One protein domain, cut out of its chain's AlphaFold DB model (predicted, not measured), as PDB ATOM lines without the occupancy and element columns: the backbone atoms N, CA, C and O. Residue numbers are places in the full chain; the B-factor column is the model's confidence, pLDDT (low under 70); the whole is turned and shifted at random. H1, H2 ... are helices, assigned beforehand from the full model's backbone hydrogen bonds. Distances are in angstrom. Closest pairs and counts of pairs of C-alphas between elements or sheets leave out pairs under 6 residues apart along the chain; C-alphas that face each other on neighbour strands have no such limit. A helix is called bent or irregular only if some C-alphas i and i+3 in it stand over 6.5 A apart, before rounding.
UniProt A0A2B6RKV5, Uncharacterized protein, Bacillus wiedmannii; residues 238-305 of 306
ATOM      1  N   ASP A 238     -52.026  42.677  26.210       89.69
ATOM      2  CA  ASP A 238     -52.753  43.854  25.777       89.69
ATOM      3  C   ASP A 238     -53.298  43.679  24.358       89.69
ATOM      4  O   ASP A 238     -52.963  42.749  23.621       89.69
ATOM      5  N   GLU A 239     -54.224  44.564  24.009       88.56
ATOM      6  CA  GLU A 239     -54.949  44.526  22.746       88.56
ATOM      7  C   GLU A 239     -54.026  44.694  21.528       88.56
ATOM      8  O   GLU A 239     -54.284  44.101  20.481       88.56
ATOM      9  N   GLU A 240     -52.939  45.455  21.658       88.06
ATOM     10  CA  GLU A 240     -51.990  45.701  20.570       88.06
ATOM     11  C   GLU A 240     -51.193  44.434  20.233       88.06
ATOM     12  O   GLU A 240     -51.122  44.038  19.067       88.06
ATOM     13  N   GLY A 241     -50.679  43.728  21.243       86.62
ATOM     14  CA  GLY A 241     -50.027  42.432  21.051       86.62
ATOM     15  C   GLY A 241     -50.963  41.404  20.406       86.62
ATOM     16  O   GLY A 241     -50.569  40.685  19.482       86.62
ATOM     17  N   VAL A 242     -52.236  41.377  20.817       89.62
ATOM     18  CA  VAL A 242     -53.228  40.454  20.245       89.62
ATOM     19  C   VAL A 242     -53.488  40.789  18.778       89.62
ATOM     20  O   VAL A 242     -53.501  39.892  17.929       89.62
ATOM     21  N   LYS A 243     -53.630  42.076  18.442       86.44
ATOM     22  CA  LYS A 243     -53.756  42.534  17.051       86.44
ATOM     23  C   LYS A 243     -52.531  42.169  16.214       86.44
ATOM     24  O   LYS A 243     -52.693  41.834  15.039       86.44
ATOM     25  N   GLN A 244     -51.328  42.147  16.787       84.69
ATOM     26  CA  GLN A 244     -50.121  41.677  16.096       84.69
ATOM     27  C   GLN A 244     -50.158  40.168  15.815       84.69
ATOM     28  O   GLN A 244     -49.882  39.765  14.683       84.69
ATOM     29  N   ILE A 245     -50.573  39.331  16.778       86.75
ATOM     30  CA  ILE A 245     -50.783  37.886  16.553       86.75
ATOM     31  C   ILE A 245     -51.773  37.671  15.402       86.75
ATOM     32  O   ILE A 245     -51.483  36.948  14.446       86.75
ATOM     33  N   LEU A 246     -52.933  38.323  15.476       84.94
ATOM     34  CA  LEU A 246     -53.994  38.193  14.482       84.94
ATOM     35  C   LEU A 246     -53.538  38.679  13.097       84.94
ATOM     36  O   LEU A 246     -53.789  38.011  12.090       84.94
ATOM     37  N   SER A 247     -52.794  39.785  13.041       81.19
ATOM     38  CA  SER A 247     -52.229  40.322  11.799       81.19
ATOM     39  C   SER A 247     -51.211  39.364  11.177       81.19
ATOM     40  O   SER A 247     -51.289  39.083   9.975       81.19
ATOM     41  N   ASN A 248     -50.325  38.776  11.986       79.44
ATOM     42  CA  ASN A 248     -49.357  37.769  11.545       79.44
ATOM     43  C   ASN A 248     -50.057  36.522  10.975       79.44
ATOM     44  O   ASN A 248     -49.659  36.023   9.923       79.44
ATOM     45  N   ILE A 249     -51.156  36.072  11.591       77.81
ATOM     46  CA  ILE A 249     -51.981  34.967  11.070       77.81
ATOM     47  C   ILE A 249     -52.664  35.362   9.747       77.81
ATOM     48  O   ILE A 249     -52.684  34.580   8.793       77.81
ATOM     49  N   SER A 250     -53.191  36.588   9.648       72.88
ATOM     50  CA  SER A 250     -53.902  37.079   8.453       72.88
ATOM     51  C   SER A 250     -52.995  37.444   7.270       72.88
ATOM     52  O   SER A 250     -53.475  37.596   6.147       72.88
ATOM     53  N   SER A 251     -51.676  37.527   7.492       61.81
ATOM     54  CA  SER A 251     -50.665  37.948   6.505       61.81
ATOM     55  C   SER A 251     -50.658  37.101   5.223       61.81
ATOM     56  O   SER A 251     -50.140  37.519   4.184       61.81
ATOM     57  N   ASN A 252     -51.285  35.924   5.245       55.97
ATOM     58  CA  ASN A 252     -51.467  35.061   4.087       55.97
ATOM     59  C   ASN A 252     -52.626  35.533   3.175       55.97
ATOM     60  O   ASN A 252     -53.571  34.783   2.972       55.97
ATOM     61  N   LYS A 253     -52.566  36.785   2.679       54.22
ATOM     62  CA  LYS A 253     -53.314  37.496   1.593       54.22
ATOM     63  C   LYS A 253     -54.808  37.207   1.294       54.22
ATOM     64  O   LYS A 253     -55.363  37.849   0.406       54.22
ATOM     65  N   LYS A 254     -55.482  36.283   1.975       56.75
ATOM     66  CA  LYS A 254     -56.871  35.855   1.726       56.75
ATOM     67  C   LYS A 254     -57.859  36.377   2.766       56.75
ATOM     68  O   LYS A 254     -59.060  36.278   2.543       56.75
ATOM     69  N   PHE A 255     -57.372  36.930   3.871       58.38
ATOM     70  CA  PHE A 255     -58.199  37.396   4.976       58.38
ATOM     71  C   PHE A 255     -57.744  38.798   5.383       58.38
ATOM     72  O   PHE A 255     -56.595  38.985   5.765       58.38
ATOM     73  N   SER A 256     -58.634  39.785   5.281       62.19
ATOM     74  CA  SER A 256     -58.445  41.112   5.874       62.19
ATOM     75  C   SER A 256     -59.227  41.171   7.180       62.19
ATOM     76  O   SER A 256     -60.444  40.965   7.172       62.19
ATOM     77  N   LEU A 257     -58.553  41.448   8.291       68.69
ATOM     78  CA  LEU A 257     -59.213  41.637   9.577       68.69
ATOM     79  C   LEU A 257     -59.706  43.081   9.688       68.69
ATOM     80  O   LEU A 257     -58.911  44.015   9.622       68.69
ATOM     81  N   ASN A 258     -61.021  43.258   9.835       76.75
ATOM     82  CA  ASN A 258     -61.605  44.537  10.222       76.75
ATOM     83  C   ASN A 258     -61.741  44.566  11.749       76.75
ATOM     84  O   ASN A 258     -62.582  43.854  12.306       76.75
ATOM     85  N   TYR A 259     -60.906  45.373  12.400       76.81
ATOM     86  CA  TYR A 259     -60.880  45.502  13.854       76.81
ATOM     87  C   TYR A 259     -62.038  46.341  14.412       76.81
ATOM     88  O   TYR A 259     -62.319  46.240  15.595       76.81
ATOM     89  N   ASP A 260     -62.778  47.070  13.571       79.25
ATOM     90  CA  ASP A 260     -63.904  47.916  13.989       79.25
ATOM     91  C   ASP A 260     -65.235  47.142  13.984       79.25
ATOM     92  O   ASP A 260     -66.268  47.616  13.503       79.25
ATOM     93  N   THR A 261     -65.219  45.895  14.462       82.69
ATOM     94  CA  THR A 261     -66.417  45.051  14.536       82.69
ATOM     95  C   THR A 261     -66.557  44.432  15.916       82.69
ATOM     96  O   THR A 261     -65.581  43.987  16.508       82.69
ATOM     97  N   LYS A 262     -67.801  44.287  16.385       84.56
ATOM     98  CA  LYS A 262     -68.097  43.617  17.660       84.56
ATOM     99  C   LYS A 262     -67.494  42.205  17.744       84.56
ATOM    100  O   LYS A 262     -67.078  41.768  18.809       84.56
ATOM    101  N   LEU A 263     -67.434  41.493  16.616       82.00
ATOM    102  CA  LEU A 263     -66.809  40.173  16.544       82.00
ATOM    103  C   LEU A 263     -65.287  40.247  16.755       82.00
ATOM    104  O   LEU A 263     -64.725  39.374  17.410       82.00
ATOM    105  N   ALA A 264     -64.621  41.275  16.219       81.50
ATOM    106  CA  ALA A 264     -63.198  41.492  16.458       81.50
ATOM    107  C   ALA A 264     -62.923  41.797  17.937       81.50
ATOM    108  O   ALA A 264     -62.002  41.205  18.496       81.50
ATOM    109  N   ASP A 265     -63.762  42.609  18.587       84.00
ATOM    110  CA  ASP A 265     -63.660  42.889  20.027       84.00
ATOM    111  C   ASP A 265     -63.798  41.611  20.870       84.00
ATOM    112  O   ASP A 265     -63.028  41.378  21.803       84.00
ATOM    113  N   GLU A 266     -64.758  40.744  20.529       89.19
ATOM    114  CA  GLU A 266     -64.971  39.462  21.212       89.19
ATOM    115  C   GLU A 266     -63.772  38.514  21.045       89.19
ATOM    116  O   GLU A 266     -63.353  37.873  22.013       89.19
ATOM    117  N   ILE A 267     -63.180  38.453  19.847       87.25
ATOM    118  CA  ILE A 267     -61.976  37.652  19.581       87.25
ATOM    119  C   ILE A 267     -60.784  38.206  20.361       87.25
ATOM    120  O   ILE A 267     -60.089  37.439  21.026       87.25
ATOM    121  N   VAL A 268     -60.553  39.521  20.321       87.81
ATOM    122  CA  VAL A 268     -59.462  40.163  21.068       87.81
ATOM    123  C   VAL A 268     -59.592  39.852  22.554       87.81
ATOM    124  O   VAL A 268     -58.634  39.390  23.174       87.81
ATOM    125  N   LYS A 269     -60.796  40.012  23.112       91.44
ATOM    126  CA  LYS A 269     -61.071  39.699  24.513       91.44
ATOM    127  C   LYS A 269     -60.768  38.238  24.852       91.44
ATOM    128  O   LYS A 269     -60.150  37.977  25.879       91.44
ATOM    129  N   ALA A 270     -61.133  37.290  23.988       91.94
ATOM    130  CA  ALA A 270     -60.835  35.874  24.204       91.94
ATOM    131  C   ALA A 270     -59.321  35.585  24.256       91.94
ATOM    132  O   ALA A 270     -58.878  34.762  25.057       91.94
ATOM    133  N   PHE A 271     -58.518  36.272  23.437       92.12
ATOM    134  CA  PHE A 271     -57.056  36.163  23.481       92.12
ATOM    135  C   PHE A 271     -56.454  36.808  24.738       92.12
ATOM    136  O   PHE A 271     -55.507  36.255  25.291       92.12
ATOM    137  N   LEU A 272     -57.011  37.918  25.230       91.88
ATOM    138  CA  LEU A 272     -56.595  38.520  26.506       91.88
ATOM    139  C   LEU A 272     -56.905  37.597  27.694       91.88
ATOM    140  O   LEU A 272     -56.039  37.337  28.526       91.88
ATOM    141  N   GLU A 273     -58.111  37.022  27.731       93.00
ATOM    142  CA  GLU A 273     -58.503  36.035  28.748       93.00
ATOM    143  C   GLU A 273     -57.638  34.763  28.681       93.00
ATOM    144  O   GLU A 273     -57.354  34.135  29.706       93.00
ATOM    145  N   LEU A 274     -57.199  34.362  27.482       91.44
ATOM    146  CA  LEU A 274     -56.197  33.310  27.317       91.44
ATOM    147  C   LEU A 274     -54.864  33.730  27.951       91.44
ATOM    148  O   LEU A 274     -54.297  32.948  28.708       91.44
ATOM    149  N   GLY A 275     -54.396  34.953  27.696       89.25
ATOM    150  CA  GLY A 275     -53.157  35.489  28.264       89.25
ATOM    151  C   GLY A 275     -53.117  35.467  29.790       89.25
ATOM    152  O   GLY A 275     -52.124  35.025  30.373       89.25
ATOM    153  N   GLU A 276     -54.213  35.845  30.448       89.81
ATOM    154  CA  GLU A 276     -54.338  35.761  31.910       89.81
ATOM    155  C   GLU A 276     -54.159  34.321  32.418       89.81
ATOM    156  O   GLU A 276     -53.393  34.072  33.354       89.81
ATOM    157  N   LYS A 277     -54.802  33.351  31.756       90.12
ATOM    158  CA  LYS A 277     -54.684  31.926  32.105       90.12
ATOM    159  C   LYS A 277     -53.272  31.391  31.872       90.12
ATOM    160  O   LYS A 277     -52.774  30.617  32.688       90.12
ATOM    161  N   LEU A 278     -52.617  31.796  30.782       86.44
ATOM    162  CA  LEU A 278     -51.241  31.392  30.486       86.44
ATOM    163  C   LEU A 278     -50.263  31.924  31.544       86.44
ATOM    164  O   LEU A 278     -49.410  31.176  32.014       86.44
ATOM    165  N   GLN A 279     -50.431  33.169  31.997       84.81
ATOM    166  CA  GLN A 279     -49.618  33.739  33.079       84.81
ATOM    167  C   GLN A 279     -49.824  33.033  34.423       84.81
ATOM    168  O   GLN A 279     -48.890  32.920  35.221       84.81
ATOM    169  N   GLU A 280     -51.045  32.587  34.717       86.50
ATOM    170  CA  GLU A 280     -51.317  31.813  35.927       86.50
ATOM    171  C   GLU A 280     -50.623  30.443  35.878       86.50
ATOM    172  O   GLU A 280     -49.973  30.042  36.848       86.50
ATOM    173  N   LEU A 281     -50.698  29.757  34.734       82.31
ATOM    174  CA  LEU A 281     -50.025  28.477  34.501       82.31
ATOM    175  C   LEU A 281     -48.497  28.589  34.605       82.31
ATOM    176  O   LEU A 281     -47.861  27.735  35.226       82.31
ATOM    177  N   ASP A 282     -47.908  29.651  34.058       79.88
ATOM    178  CA  ASP A 282     -46.465  29.907  34.121       79.88
ATOM    179  C   ASP A 282     -45.981  30.080  35.575       79.88
ATOM    180  O   ASP A 282     -45.086  29.373  36.049       79.88
ATOM    181  N   LYS A 283     -46.695  30.893  36.368       80.06
ATOM    182  CA  LYS A 283     -46.429  31.063  37.811       80.06
ATOM    183  C   LYS A 283     -46.527  29.748  38.589       80.06
ATOM    184  O   LYS A 283     -45.724  29.497  39.493       80.06
ATOM    185  N   GLN A 284     -47.511  28.903  38.273       73.62
ATOM    186  CA  GLN A 284     -47.671  27.590  38.910       73.62
ATOM    187  C   GLN A 284     -46.527  26.630  38.546       73.62
ATOM    188  O   GLN A 284     -46.076  25.859  39.403       73.62
ATOM    189  N   THR A 285     -46.026  26.708  37.313       70.44
ATOM    190  CA  THR A 285     -44.909  25.894  36.814       70.44
ATOM    191  C   THR A 285     -43.598  26.288  37.496       70.44
ATOM    192  O   THR A 285     -42.945  25.430  38.093       70.44
ATOM    193  N   GLU A 286     -43.288  27.588  37.594       70.31
ATOM    194  CA  GLU A 286     -42.122  28.066  38.353       70.31
ATOM    195  C   GLU A 286     -42.127  27.602  39.822       70.31
ATOM    196  O   GLU A 286     -41.092  27.238  40.392       70.31
ATOM    197  N   LEU A 287     -43.295  27.639  40.472       64.06
ATOM    198  CA  LEU A 287     -43.462  27.196  41.859       64.06
ATOM    199  C   LEU A 287     -43.217  25.687  42.008       64.06
ATOM    200  O   LEU A 287     -42.649  25.249  43.017       64.06
ATOM    201  N   ARG A 288     -43.628  24.886  41.019       57.72
ATOM    202  CA  ARG A 288     -43.400  23.435  40.983       57.72
ATOM    203  C   ARG A 288     -41.917  23.110  40.801       57.72
ATOM    204  O   ARG A 288     -41.392  22.280  41.549       57.72
ATOM    205  N   ASP A 289     -41.231  23.810  39.907       66.50
ATOM    206  CA  ASP A 289     -39.811  23.585  39.614       66.50
ATOM    207  C   ASP A 289     -38.907  24.011  40.774       66.50
ATOM    208  O   ASP A 289     -37.968  23.293  41.148       66.50
ATOM    209  N   LYS A 290     -39.245  25.120  41.448       65.38
ATOM    210  CA  LYS A 290     -38.596  25.540  42.701       65.38
ATOM    211  C   LYS A 290     -38.743  24.471  43.793       65.38
ATOM    212  O   LYS A 290     -37.762  24.151  44.469       65.38
ATOM    213  N   LYS A 291     -39.927  23.854  43.931       57.28
ATOM    214  CA  LYS A 291     -40.168  22.754  44.887       57.28
ATOM    215  C   LYS A 291     -39.394  21.481  44.535       57.28
ATOM    216  O   LYS A 291     -38.792  20.886  45.429       57.28
ATOM    217  N   GLN A 292     -39.361  21.068  43.267       57.31
ATOM    218  CA  GLN A 292     -38.603  19.882  42.843       57.31
ATOM    219  C   GLN A 292     -37.092  20.069  43.020       57.31
ATOM    220  O   GLN A 292     -36.413  19.179  43.534       57.31
ATOM    221  N   THR A 293     -36.569  21.248  42.679       67.00
ATOM    222  CA  THR A 293     -35.153  21.594  42.865       67.00
ATOM    223  C   THR A 293     -34.768  21.595  44.345       67.00
ATOM    224  O   THR A 293     -33.715  21.070  44.716       67.00
ATOM    225  N   PHE A 294     -35.633  22.129  45.212       65.44
ATOM    226  CA  PHE A 294     -35.450  22.081  46.662       65.44
ATOM    227  C   PHE A 294     -35.450  20.640  47.201       65.44
ATOM    228  O   PHE A 294     -34.587  20.274  48.004       65.44
ATOM    229  N   MET A 295     -36.372  19.799  46.726       54.62
ATOM    230  CA  MET A 295     -36.488  18.400  47.148       54.62
ATOM    231  C   MET A 295     -35.274  17.570  46.699       54.62
ATOM    232  O   MET A 295     -34.710  16.826  47.499       54.62
ATOM    233  N   LYS A 296     -34.795  17.775  45.465       61.72
ATOM    234  CA  LYS A 296     -33.590  17.126  44.924       61.72
ATOM    235  C   LYS A 296     -32.331  17.510  45.711       61.72
ATOM    236  O   LYS A 296     -31.611  16.632  46.169       61.72
ATOM    237  N   ARG A 297     -32.139  18.808  45.990       62.91
ATOM    238  CA  ARG A 297     -31.043  19.301  46.850       62.91
ATOM    239  C   ARG A 297     -31.106  18.737  48.269       62.91
ATOM    240  O   ARG A 297     -30.066  18.477  48.863       62.91
ATOM    241  N   SER A 298     -32.307  18.549  48.813       61.31
ATOM    242  CA  SER A 298     -32.495  17.971  50.148       61.31
ATOM    243  C   SER A 298     -32.115  16.488  50.174       61.31
ATOM    244  O   SER A 298     -31.405  16.063  51.078       61.31
ATOM    245  N   ILE A 299     -32.509  15.720  49.155       60.19
ATOM    246  CA  ILE A 299     -32.155  14.299  49.013       60.19
ATOM    247  C   ILE A 299     -30.642  14.119  48.826       60.19
ATOM    248  O   ILE A 299     -30.046  13.267  49.483       60.19
ATOM    249  N   ASP A 300     -30.005  14.941  47.990       61.69
ATOM    250  CA  ASP A 300     -28.553  14.882  47.769       61.69
ATOM    251  C   ASP A 300     -27.770  15.251  49.041       61.69
ATOM    252  O   ASP A 300     -26.747  14.639  49.347       61.69
ATOM    253  N   LYS A 301     -28.290  16.186  49.849       57.28
ATOM    254  CA  LYS A 301     -27.713  16.545  51.153       57.28
ATOM    255  C   LYS A 301     -27.854  15.423  52.189       57.28
ATOM    256  O   LYS A 301     -26.938  15.224  52.979       57.28
ATOM    257  N   PHE A 302     -28.958  14.671  52.168       50.69
ATOM    258  CA  PHE A 302     -29.149  13.487  53.018       50.69
ATOM    259  C   PHE A 302     -28.245  12.314  52.610       50.69
ATOM    260  O   PHE A 302     -27.742  11.610  53.478       50.69
ATOM    261  N   LYS A 303     -27.988  12.126  51.309       53.84
ATOM    262  CA  LYS A 303     -27.066  11.092  50.805       53.84
ATOM    263  C   LYS A 303     -25.587  11.381  51.083       53.84
ATOM    264  O   LYS A 303     -24.803  10.448  51.077       53.84
ATOM    265  N   GLY A 304     -25.206  12.638  51.313       47.72
ATOM    266  CA  GLY A 304     -23.839  13.018  51.699       47.72
ATOM    267  C   GLY A 304     -23.549  12.954  53.205       47.72
ATOM    268  O   GLY A 304     -22.442  13.289  53.612       47.72
ATOM    269  N   LEU A 305     -24.540  12.588  54.026       46.56
ATOM    270  CA  LEU A 305     -24.444  12.468  55.490       46.56
ATOM    271  C   LEU A 305     -24.536  11.007  55.987       46.56
ATOM    272  O   LEU A 305     -24.480  10.786  57.196       46.56
TER     273      LEU A 305
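What this domain is: This is residues 238 to 305 of the 306 residues of an uncharacterized protein of Bacillus wiedmannii (UniProt A0A2B6RKV5). One long, unbroken helix, H2, makes the length of the model, and the short helix H1 stands across its first part, meeting it with one end only. H1, the long link of residues 251 to 261 and the first part of H2 form a small head, from which residues 276 to 305 stick out as a free arm. The printed part has 68 residues with two named helices, in the order H1, H2, and no named strand; its class is all helix. The whole is extended, with a radius of gyration of the C-alphas of 21.2 A and spans of 67 by 23 by 14 A.

How they stand to each other: H2, residues 262 to 303, touches H1, residues 239 to 250, with residues 268 to 272 alone. H1 touches H2 with residues 239 to 243 alone. Their closest C-alphas, those of Val 242 and Val 268, are 6.3 A apart. Their lines are about perpendicular, at 79 degrees, and their centres are 23.1 A apart. In both H1 and H2 every O i to N i+4 pair is within hydrogen-bond range.

Where its parts are: H2 has 42 residues and measures 62.0 A from C-alpha 262 at (-68.097, 43.617, 17.660) to C-alpha 303 at (-27.066, 11.092, 50.805). H1 has 12 residues and measures 16.2 A, beginning with C-alpha 239 at (-54.949, 44.526, 22.746). Neither helix is bent or irregular.

The domain as a whole: The two C-alphas farthest apart, those of Asp 260 and Leu 305, are 67.3 A apart. Residues 276 to 305, of which 276 to 303 belong to H2, stand free; without them the body of 38 residues spans 28 by 19 by 13 A. The link from H1 to H2, 11 residues, is long. The printed part has no cut. Its mean pLDDT is 74.7, and residues 251 to 257 and 287 to 305 are under 70.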